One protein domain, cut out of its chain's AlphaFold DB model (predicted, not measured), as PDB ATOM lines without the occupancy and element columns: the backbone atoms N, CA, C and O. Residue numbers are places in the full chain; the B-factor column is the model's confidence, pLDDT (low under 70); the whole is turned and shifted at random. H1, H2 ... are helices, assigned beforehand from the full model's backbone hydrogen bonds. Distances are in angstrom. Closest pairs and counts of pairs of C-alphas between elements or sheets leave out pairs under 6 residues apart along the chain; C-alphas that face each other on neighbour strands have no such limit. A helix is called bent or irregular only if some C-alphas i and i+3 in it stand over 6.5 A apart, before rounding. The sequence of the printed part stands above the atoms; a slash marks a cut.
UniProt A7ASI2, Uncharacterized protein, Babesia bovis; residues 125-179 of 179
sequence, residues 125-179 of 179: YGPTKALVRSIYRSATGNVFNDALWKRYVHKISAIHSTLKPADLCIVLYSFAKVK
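This is residues 125 to 179 of the 179 residues of an uncharacterized protein of Babesia bovis (UniProt A7ASI2). Three helices of similar length form a small up-and-down bundle, each running against the one before it in the chain. H1 and H3 pack side by side, and H2 runs back the other way, making a looser third corner of a triangle. The printed part has 55 residues with three named helices, H1, H2 and H3 in that order, and no named strand; its class is all helix. It is compact, with a radius of gyration of the C-alphas of 10.3 A, and rounded, with spans of 27 by 19 by 17 A.

Find C-alpha 125 at (154.004, 156.862, 164.951); from there H1, residues 125 to 140, runs 22.5 A. Next comes H2, residues 146 to 162, starting at C-alpha 146 at (149.276, 155.783, 138.987) and running 24.5 A. It has a kink of 37 degrees near residue 156 and is irregular: C-alphas 158 and 161 are 8.0 A apart. H3, residues 165 to 178, runs 20.5 A and ends at C-alpha 178 at (158.076, 159.625, 139.808).

Look first at H1 and H3, which touch; their closest C-alphas, of Ala 139 and Ser 174, are 5.2 A apart. They run the same way at a shallow tilt of 27 degrees. H1 and H2 are close but not clearly touching, the closest C-alphas being those of Ile 135 and Tyr 152, 7.1 A apart. They run opposite ways at a shallow tilt of 34 degrees, only just short of steep. H2 and H3 are near each other, with 11 pairs of C-alphas within 10 A. Every O i to N i+4 pair is within hydrogen-bond range in H1, against 11 of 13 in H2 and 9 of 10 in H3.

The two C-alphas farthest apart, of Tyr 125 and Lys 179, are 28.0 A apart. The printed part has no cut, and both links, H1 to H2 and H2 to H3, are tight. The mean pLDDT of the printed part is 93.0, and no printed residue is under 70.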
ATOM      1  N   TYR A 125     153.289 156.357 166.141       83.19
ATOM      2  CA  TYR A 125     154.004 156.862 164.951       83.19
ATOM      3  C   TYR A 125     154.488 155.748 163.999       83.19
ATOM      4  O   TYR A 125     154.966 156.011 162.889       83.19
ATOM      5  N   GLY A 126     154.349 154.481 164.409       86.12
ATOM      6  CA  GLY A 126     154.724 153.302 163.624       86.12
ATOM      7  C   GLY A 126     154.056 153.227 162.238       86.12
ATOM      8  O   GLY A 126     154.779 153.097 161.244       86.12
ATOM      9  N   PRO A 127     152.717 153.356 162.128       89.69
ATOM     10  CA  PRO A 127     152.002 153.321 160.849       89.69
ATOM     11  C   PRO A 127     152.448 154.417 159.870       89.69
ATOM     12  O   PRO A 127     152.641 154.139 158.684       89.69
ATOM     13  N   THR A 128     152.689 155.636 160.362       91.06
ATOM     14  CA  THR A 128     153.179 156.764 159.553       91.06
ATOM     15  C   THR A 128     154.576 156.479 158.997       91.06
ATOM     16  O   THR A 128     154.770 156.541 157.781       91.06
ATOM     17  N   LYS A 129     155.527 156.047 159.843       92.25
ATOM     18  CA  LYS A 129     156.865 155.609 159.394       92.25
ATOM     19  C   LYS A 129     156.793 154.468 158.369       92.25
ATOM     20  O   LYS A 129     157.584 154.447 157.427       92.25
ATOM     21  N   ALA A 130     155.875 153.514 158.540       93.56
ATOM     22  CA  ALA A 130     155.700 152.400 157.607       93.56
ATOM     23  C   ALA A 130     155.180 152.869 156.235       93.56
ATOM     24  O   ALA A 130     155.694 152.427 155.205       93.56
ATOM     25  N   LEU A 131     154.222 153.805 156.205       95.00
ATOM     26  CA  LEU A 131     153.734 154.395 154.957       95.00
ATOM     27  C   LEU A 131     154.849 155.152 154.223       95.00
ATOM     28  O   LEU A 131     155.070 154.888 153.042       95.00
ATOM     29  N   VAL A 132     155.582 156.027 154.918       95.62
ATOM     30  CA  VAL A 132     156.688 156.818 154.345       95.62
ATOM     31  C   VAL A 132     157.776 155.903 153.772       95.62
ATOM     32  O   VAL A 132     158.199 156.092 152.632       95.62
ATOM     33  N   ARG A 133     158.155 154.839 154.496       95.38
ATOM     34  CA  ARG A 133     159.071 153.807 153.981       95.38
ATOM     35  C   ARG A 133     158.522 153.092 152.745       95.38
ATOM     36  O   ARG A 133     159.288 152.841 151.820       95.38
ATOM     37  N   SER A 134     157.222 152.785 152.692       95.88
ATOM     38  CA  SER A 134     156.620 152.150 151.509       95.88
ATOM     39  C   SER A 134     156.655 153.060 150.274       95.88
ATOM     40  O   SER A 134     157.061 152.609 149.208       95.88
ATOM     41  N   ILE A 135     156.349 154.352 150.445       95.69
ATOM     42  CA  ILE A 135     156.418 155.382 149.399       95.69
ATOM     43  C   ILE A 135     157.848 155.510 148.863       95.69
ATOM     44  O   ILE A 135     158.075 155.403 147.656       95.69
ATOM     45  N   TYR A 136     158.823 155.664 149.763       96.06
ATOM     46  CA  TYR A 136     160.233 155.766 149.397       96.06
ATOM     47  C   TYR A 136     160.734 154.508 148.680       96.06
ATOM     48  O   TYR A 136     161.436 154.609 147.673       96.06
ATOM     49  N   ARG A 137     160.330 153.314 149.135       95.81
ATOM     50  CA  ARG A 137     160.668 152.041 148.482       95.81
ATOM     51  C   ARG A 137     160.050 151.922 147.084       95.81
ATOM     52  O   ARG A 137     160.725 151.451 146.174       95.81
ATOM     53  N   SER A 138     158.815 152.380 146.881       94.94
ATOM     54  CA  SER A 138     158.180 152.413 145.554       94.94
ATOM     55  C   SER A 138     158.873 153.382 144.591       94.94
ATOM     56  O   SER A 138     159.101 153.019 143.439       94.94
ATOM     57  N   ALA A 139     159.266 154.578 145.047       94.38
ATOM     58  CA  ALA A 139     160.018 155.531 144.223       94.38
ATOM     59  C   ALA A 139     161.453 155.058 143.933       94.38
ATOM     60  O   ALA A 139     161.954 155.186 142.814       94.38
ATOM     61  N   THR A 140     162.150 154.491 144.922       93.44
ATOM     62  CA  THR A 140     163.510 153.959 144.728       93.44
ATOM     63  C   THR A 140     163.524 152.728 143.827       93.44
ATOM     64  O   THR A 140     164.388 152.654 142.957       93.44
ATOM     65  N   GLY A 141     162.521 151.852 143.938       92.69
ATOM     66  CA  GLY A 141     162.289 150.709 143.051       92.69
ATOM     67  C   GLY A 141     161.668 151.041 141.687       92.69
ATOM     68  O   GLY A 141     161.274 150.114 140.987       92.69
ATOM     69  N   ASN A 142     161.566 152.323 141.307       89.00
ATOM     70  CA  ASN A 142     161.048 152.786 140.011       89.00
ATOM     71  C   ASN A 142     159.645 152.226 139.659       89.00
ATOM     72  O   ASN A 142     159.374 151.848 138.520       89.00
ATOM     73  N   VAL A 143     158.740 152.151 140.642       89.81
ATOM     74  CA  VAL A 143     157.376 151.629 140.454       89.81
ATOM     75  C   VAL A 143     156.451 152.733 139.935       89.81
ATOM     76  O   VAL A 143     155.861 153.477 140.716       89.81
ATOM     77  N   PHE A 144     156.279 152.826 138.618       88.00
ATOM     78  CA  PHE A 144     155.389 153.801 137.971       88.00
ATOM     79  C   PHE A 144     153.958 153.245 137.829       88.00
ATOM     80  O   PHE A 144     153.567 152.745 136.778       88.00
ATOM     81  N   ASN A 145     153.178 153.274 138.916       94.25
ATOM     82  CA  ASN A 145     151.772 152.846 138.919       94.25
ATOM     83  C   ASN A 145     150.866 153.941 139.504       94.25
ATOM     84  O   ASN A 145     150.765 154.091 140.724       94.25
ATOM     85  N   ASP A 146     150.176 154.677 138.635       92.75
ATOM     86  CA  ASP A 146     149.276 155.783 138.987       92.75
ATOM     87  C   ASP A 146     148.245 155.444 140.064       92.75
ATOM     88  O   ASP A 146     147.965 156.264 140.938       92.75
ATOM     89  N   ALA A 147     147.649 154.250 140.019       95.50
ATOM     90  CA  ALA A 147     146.626 153.854 140.985       95.50
ATOM     91  C   ALA A 147     147.221 153.674 142.392       95.50
ATOM     92  O   ALA A 147     146.576 153.999 143.392       95.50
ATOM     93  N   LEU A 148     148.466 153.199 142.477       95.00
ATOM     94  CA  LEU A 148     149.230 153.100 143.718       95.00
ATOM     95  C   LEU A 148     149.668 154.486 144.221       95.00
ATOM     96  O   LEU A 148     149.456 154.786 145.397       95.00
ATOM     97  N   TRP A 149     150.154 155.369 143.344       95.06
ATOM     98  CA  TRP A 149     150.515 156.744 143.715       95.06
ATOM     99  C   TRP A 149     149.307 157.565 144.182       95.06
ATOM    100  O   TRP A 149     149.371 158.192 145.238       95.06
ATOM    101  N   LYS A 150     148.155 157.464 143.506       95.12
ATOM    102  CA  LYS A 150     146.882 158.073 143.946       95.12
ATOM    103  C   LYS A 150     146.447 157.568 145.330       95.12
ATOM    104  O   LYS A 150     146.017 158.362 146.167       95.12
ATOM    105  N   ARG A 151     146.617 156.270 145.620       95.69
ATOM    106  CA  ARG A 151     146.370 155.705 146.964       95.69
ATOM    107  C   ARG A 151     147.336 156.257 148.016       95.69
ATOM    108  O   ARG A 151     146.908 156.485 149.147       95.69
ATOM    109  N   TYR A 152     148.605 156.489 147.676       95.75
ATOM    110  CA  TYR A 152     149.551 157.142 148.585       95.75
ATOM    111  C   TYR A 152     149.178 158.600 148.855       95.75
ATOM    112  O   TYR A 152     149.113 158.966 150.025       95.75
ATOM    113  N   VAL A 153     148.838 159.394 147.833       95.19
ATOM    114  CA  VAL A 153     148.360 160.783 148.004       95.19
ATOM    115  C   VAL A 153     147.164 160.837 148.956       95.19
ATOM    116  O   VAL A 153     147.174 161.613 149.910       95.19
ATOM    117  N   HIS A 154     146.169 159.963 148.766       96.25
ATOM    118  CA  HIS A 154     145.006 159.909 149.651       96.25
ATOM    119  C   HIS A 154     145.394 159.588 151.106       96.25
ATOM    120  O   HIS A 154     144.991 160.301 152.024       96.25
ATOM    121  N   LYS A 155     146.253 158.582 151.333       94.75
ATOM    122  CA  LYS A 155     146.740 158.251 152.686       94.75
ATOM    123  C   LYS A 155     147.540 159.391 153.324       94.75
ATOM    124  O   LYS A 155     147.338 159.672 154.499       94.75
ATOM    125  N   ILE A 156     148.403 160.065 152.561       94.88
ATOM    126  CA  ILE A 156     149.164 161.235 153.028       94.88
ATOM    127  C   ILE A 156     148.213 162.365 153.422       94.88
ATOM    128  O   ILE A 156     148.384 162.940 154.491       94.88
ATOM    129  N   SER A 157     147.180 162.647 152.618       94.12
ATOM    130  CA  SER A 157     146.216 163.714 152.918       94.12
ATOM    131  C   SER A 157     145.513 163.522 154.269       94.12
ATOM    132  O   SER A 157     145.302 164.499 154.984       94.12
ATOM    133  N   ALA A 158     145.259 162.275 154.678       92.25
ATOM    134  CA  ALA A 158     144.669 161.955 155.975       92.25
ATOM    135  C   ALA A 158     145.638 162.131 157.164       92.25
ATOM    136  O   ALA A 158     145.186 162.416 158.269       92.25
ATOM    137  N   ILE A 159     146.953 161.977 156.956       92.06
ATOM    138  CA  ILE A 159     147.959 161.987 158.040       92.06
ATOM    139  C   ILE A 159     148.914 163.190 158.008       92.06
ATOM    140  O   ILE A 159     149.825 163.258 158.834       92.06
ATOM    141  N   HIS A 160     148.737 164.128 157.071       90.12
ATOM    142  CA  HIS A 160     149.694 165.208 156.791       90.12
ATOM    143  C   HIS A 160     150.054 166.054 158.022       90.12
ATOM    144  O   HIS A 160     151.199 166.469 158.165       90.12
ATOM    145  N   SER A 161     149.100 166.250 158.937       90.25
ATOM    146  CA  SER A 161     149.268 166.978 160.201       90.25
ATOM    147  C   SER A 161     150.159 166.266 161.225       90.25
ATOM    148  O   SER A 161     150.652 166.904 162.151       90.25
ATOM    149  N   THR A 162     150.377 164.956 161.069       90.12
ATOM    150  CA  THR A 162     151.202 164.136 161.973       90.12
ATOM    151  C   THR A 162     152.613 163.880 161.442       90.12
ATOM    152  O   THR A 162     153.471 163.443 162.206       90.12
ATOM    153  N   LEU A 163     152.878 164.138 160.154       91.50
ATOM    154  CA  LEU A 163     154.187 163.887 159.546       91.50
ATOM    155  C   LEU A 163     155.269 164.793 160.148       91.50
ATOM    156  O   LEU A 163     155.165 166.020 160.126       91.50
ATOM    157  N   LYS A 164     156.368 164.190 160.615       92.69
ATOM    158  CA  LYS A 164     157.578 164.936 160.987       92.69
ATOM    159  C   LYS A 164     158.185 165.598 159.727       92.69
ATOM    160  O   LYS A 164     158.130 165.005 158.648       92.69
ATOM    161  N   PRO A 165     158.840 166.775 159.830       93.69
ATOM    162  CA  PRO A 165     159.415 167.473 158.670       93.69
ATOM    163  C   PRO A 165     160.382 166.632 157.823       93.69
ATOM    164  O   PRO A 165     160.385 166.742 156.601       93.69
ATOM    165  N   ALA A 166     161.163 165.744 158.448       93.69
ATOM    166  CA  ALA A 166     162.050 164.824 157.734       93.69
ATOM    167  C   ALA A 166     161.278 163.822 156.851       93.69
ATOM    168  O   ALA A 166     161.678 163.559 155.718       93.69
ATOM    169  N   ASP A 167     160.147 163.308 157.339       94.31
ATOM    170  CA  ASP A 167     159.294 162.383 156.593       94.31
ATOM    171  C   ASP A 167     158.591 163.093 155.419       94.31
ATOM    172  O   ASP A 167     158.482 162.521 154.336       94.31
ATOM    173  N   LEU A 168     158.204 164.368 155.583       94.56
ATOM    174  CA  LEU A 168     157.720 165.210 154.477       94.56
ATOM    175  C   LEU A 168     158.770 165.361 153.367       94.56
ATOM    176  O   LEU A 168     158.433 165.188 152.198       94.56
ATOM    177  N   CYS A 169     160.039 165.611 153.708       95.69
ATOM    178  CA  CYS A 169     161.121 165.680 152.719       95.69
ATOM    179  C   CYS A 169     161.286 164.361 151.942       95.69
ATOM    180  O   CYS A 169     161.436 164.388 150.721       95.69
ATOM    181  N   ILE A 170     161.207 163.210 152.624       95.56
ATOM    182  CA  ILE A 170     161.281 161.882 151.990       95.56
ATOM    183  C   ILE A 170     160.100 161.664 151.037       95.56
ATOM    184  O   ILE A 170     160.290 161.193 149.914       95.56
ATOM    185  N   VAL A 171     158.882 162.022 151.456       95.69
ATOM    186  CA  VAL A 171     157.676 161.922 150.623       95.69
ATOM    187  C   VAL A 171     157.795 162.815 149.387       95.69
ATOM    188  O   VAL A 171     157.629 162.320 148.276       95.69
ATOM    189  N   LEU A 172     158.151 164.094 149.550       95.56
ATOM    190  CA  LEU A 172     158.315 165.043 148.440       95.56
ATOM    191  C   LEU A 172     159.382 164.582 147.437       95.56
ATOM    192  O   LEU A 172     159.119 164.571 146.237       95.56
ATOM    193  N   TYR A 173     160.543 164.123 147.918       95.38
ATOM    194  CA  TYR A 173     161.583 163.524 147.073       95.38
ATOM    195  C   TYR A 173     161.065 162.303 146.294       95.38
ATOM    196  O   TYR A 173     161.352 162.144 145.108       95.38
ATOM    197  N   SER A 174     160.268 161.455 146.949       95.44
ATOM    198  CA  SER A 174     159.707 160.248 146.337       95.44
ATOM    199  C   SER A 174     158.734 160.578 145.204       95.44
ATOM    200  O   SER A 174     158.821 159.952 144.153       95.44
ATOM    201  N   PHE A 175     157.861 161.577 145.376       94.00
ATOM    202  CA  PHE A 175     156.982 162.052 144.299       94.00
ATOM    203  C   PHE A 175     157.771 162.733 143.175       94.00
ATOM    204  O   PHE A 175     157.583 162.384 142.015       94.00
ATOM    205  N   ALA A 176     158.725 163.613 143.497       93.06
ATOM    206  CA  ALA A 176     159.557 164.285 142.495       93.06
ATOM    207  C   ALA A 176     160.339 163.306 141.595       93.06
ATOM    208  O   ALA A 176     160.596 163.601 140.429       93.06
ATOM    209  N   LYS A 177     160.694 162.120 142.112       92.56
ATOM    210  CA  LYS A 177     161.342 161.054 141.334       92.56
ATOM    211  C   LYS A 177     160.395 160.347 140.345       92.56
ATOM    212  O   LYS A 177     160.867 159.801 139.348       92.56
ATOM    213  N   VAL A 178     159.091 160.330 140.616       86.56
ATOM    214  CA  VAL A 178     158.076 159.625 139.808       86.56
ATOM    215  C   VAL A 178     157.619 160.453 138.598       86.56
ATOM    216  O   VAL A 178     157.216 159.851 137.605       86.56
ATOM    217  N   LYS A 179     157.811 161.781 138.658       78.88
ATOM    218  CA  LYS A 179     157.288 162.814 137.744       78.88
ATOM    219  C   LYS A 179     155.766 162.962 137.844       78.88
ATOM    220  O   LYS A 179     155.081 162.794 136.815       78.88
TER     221      LYS A 179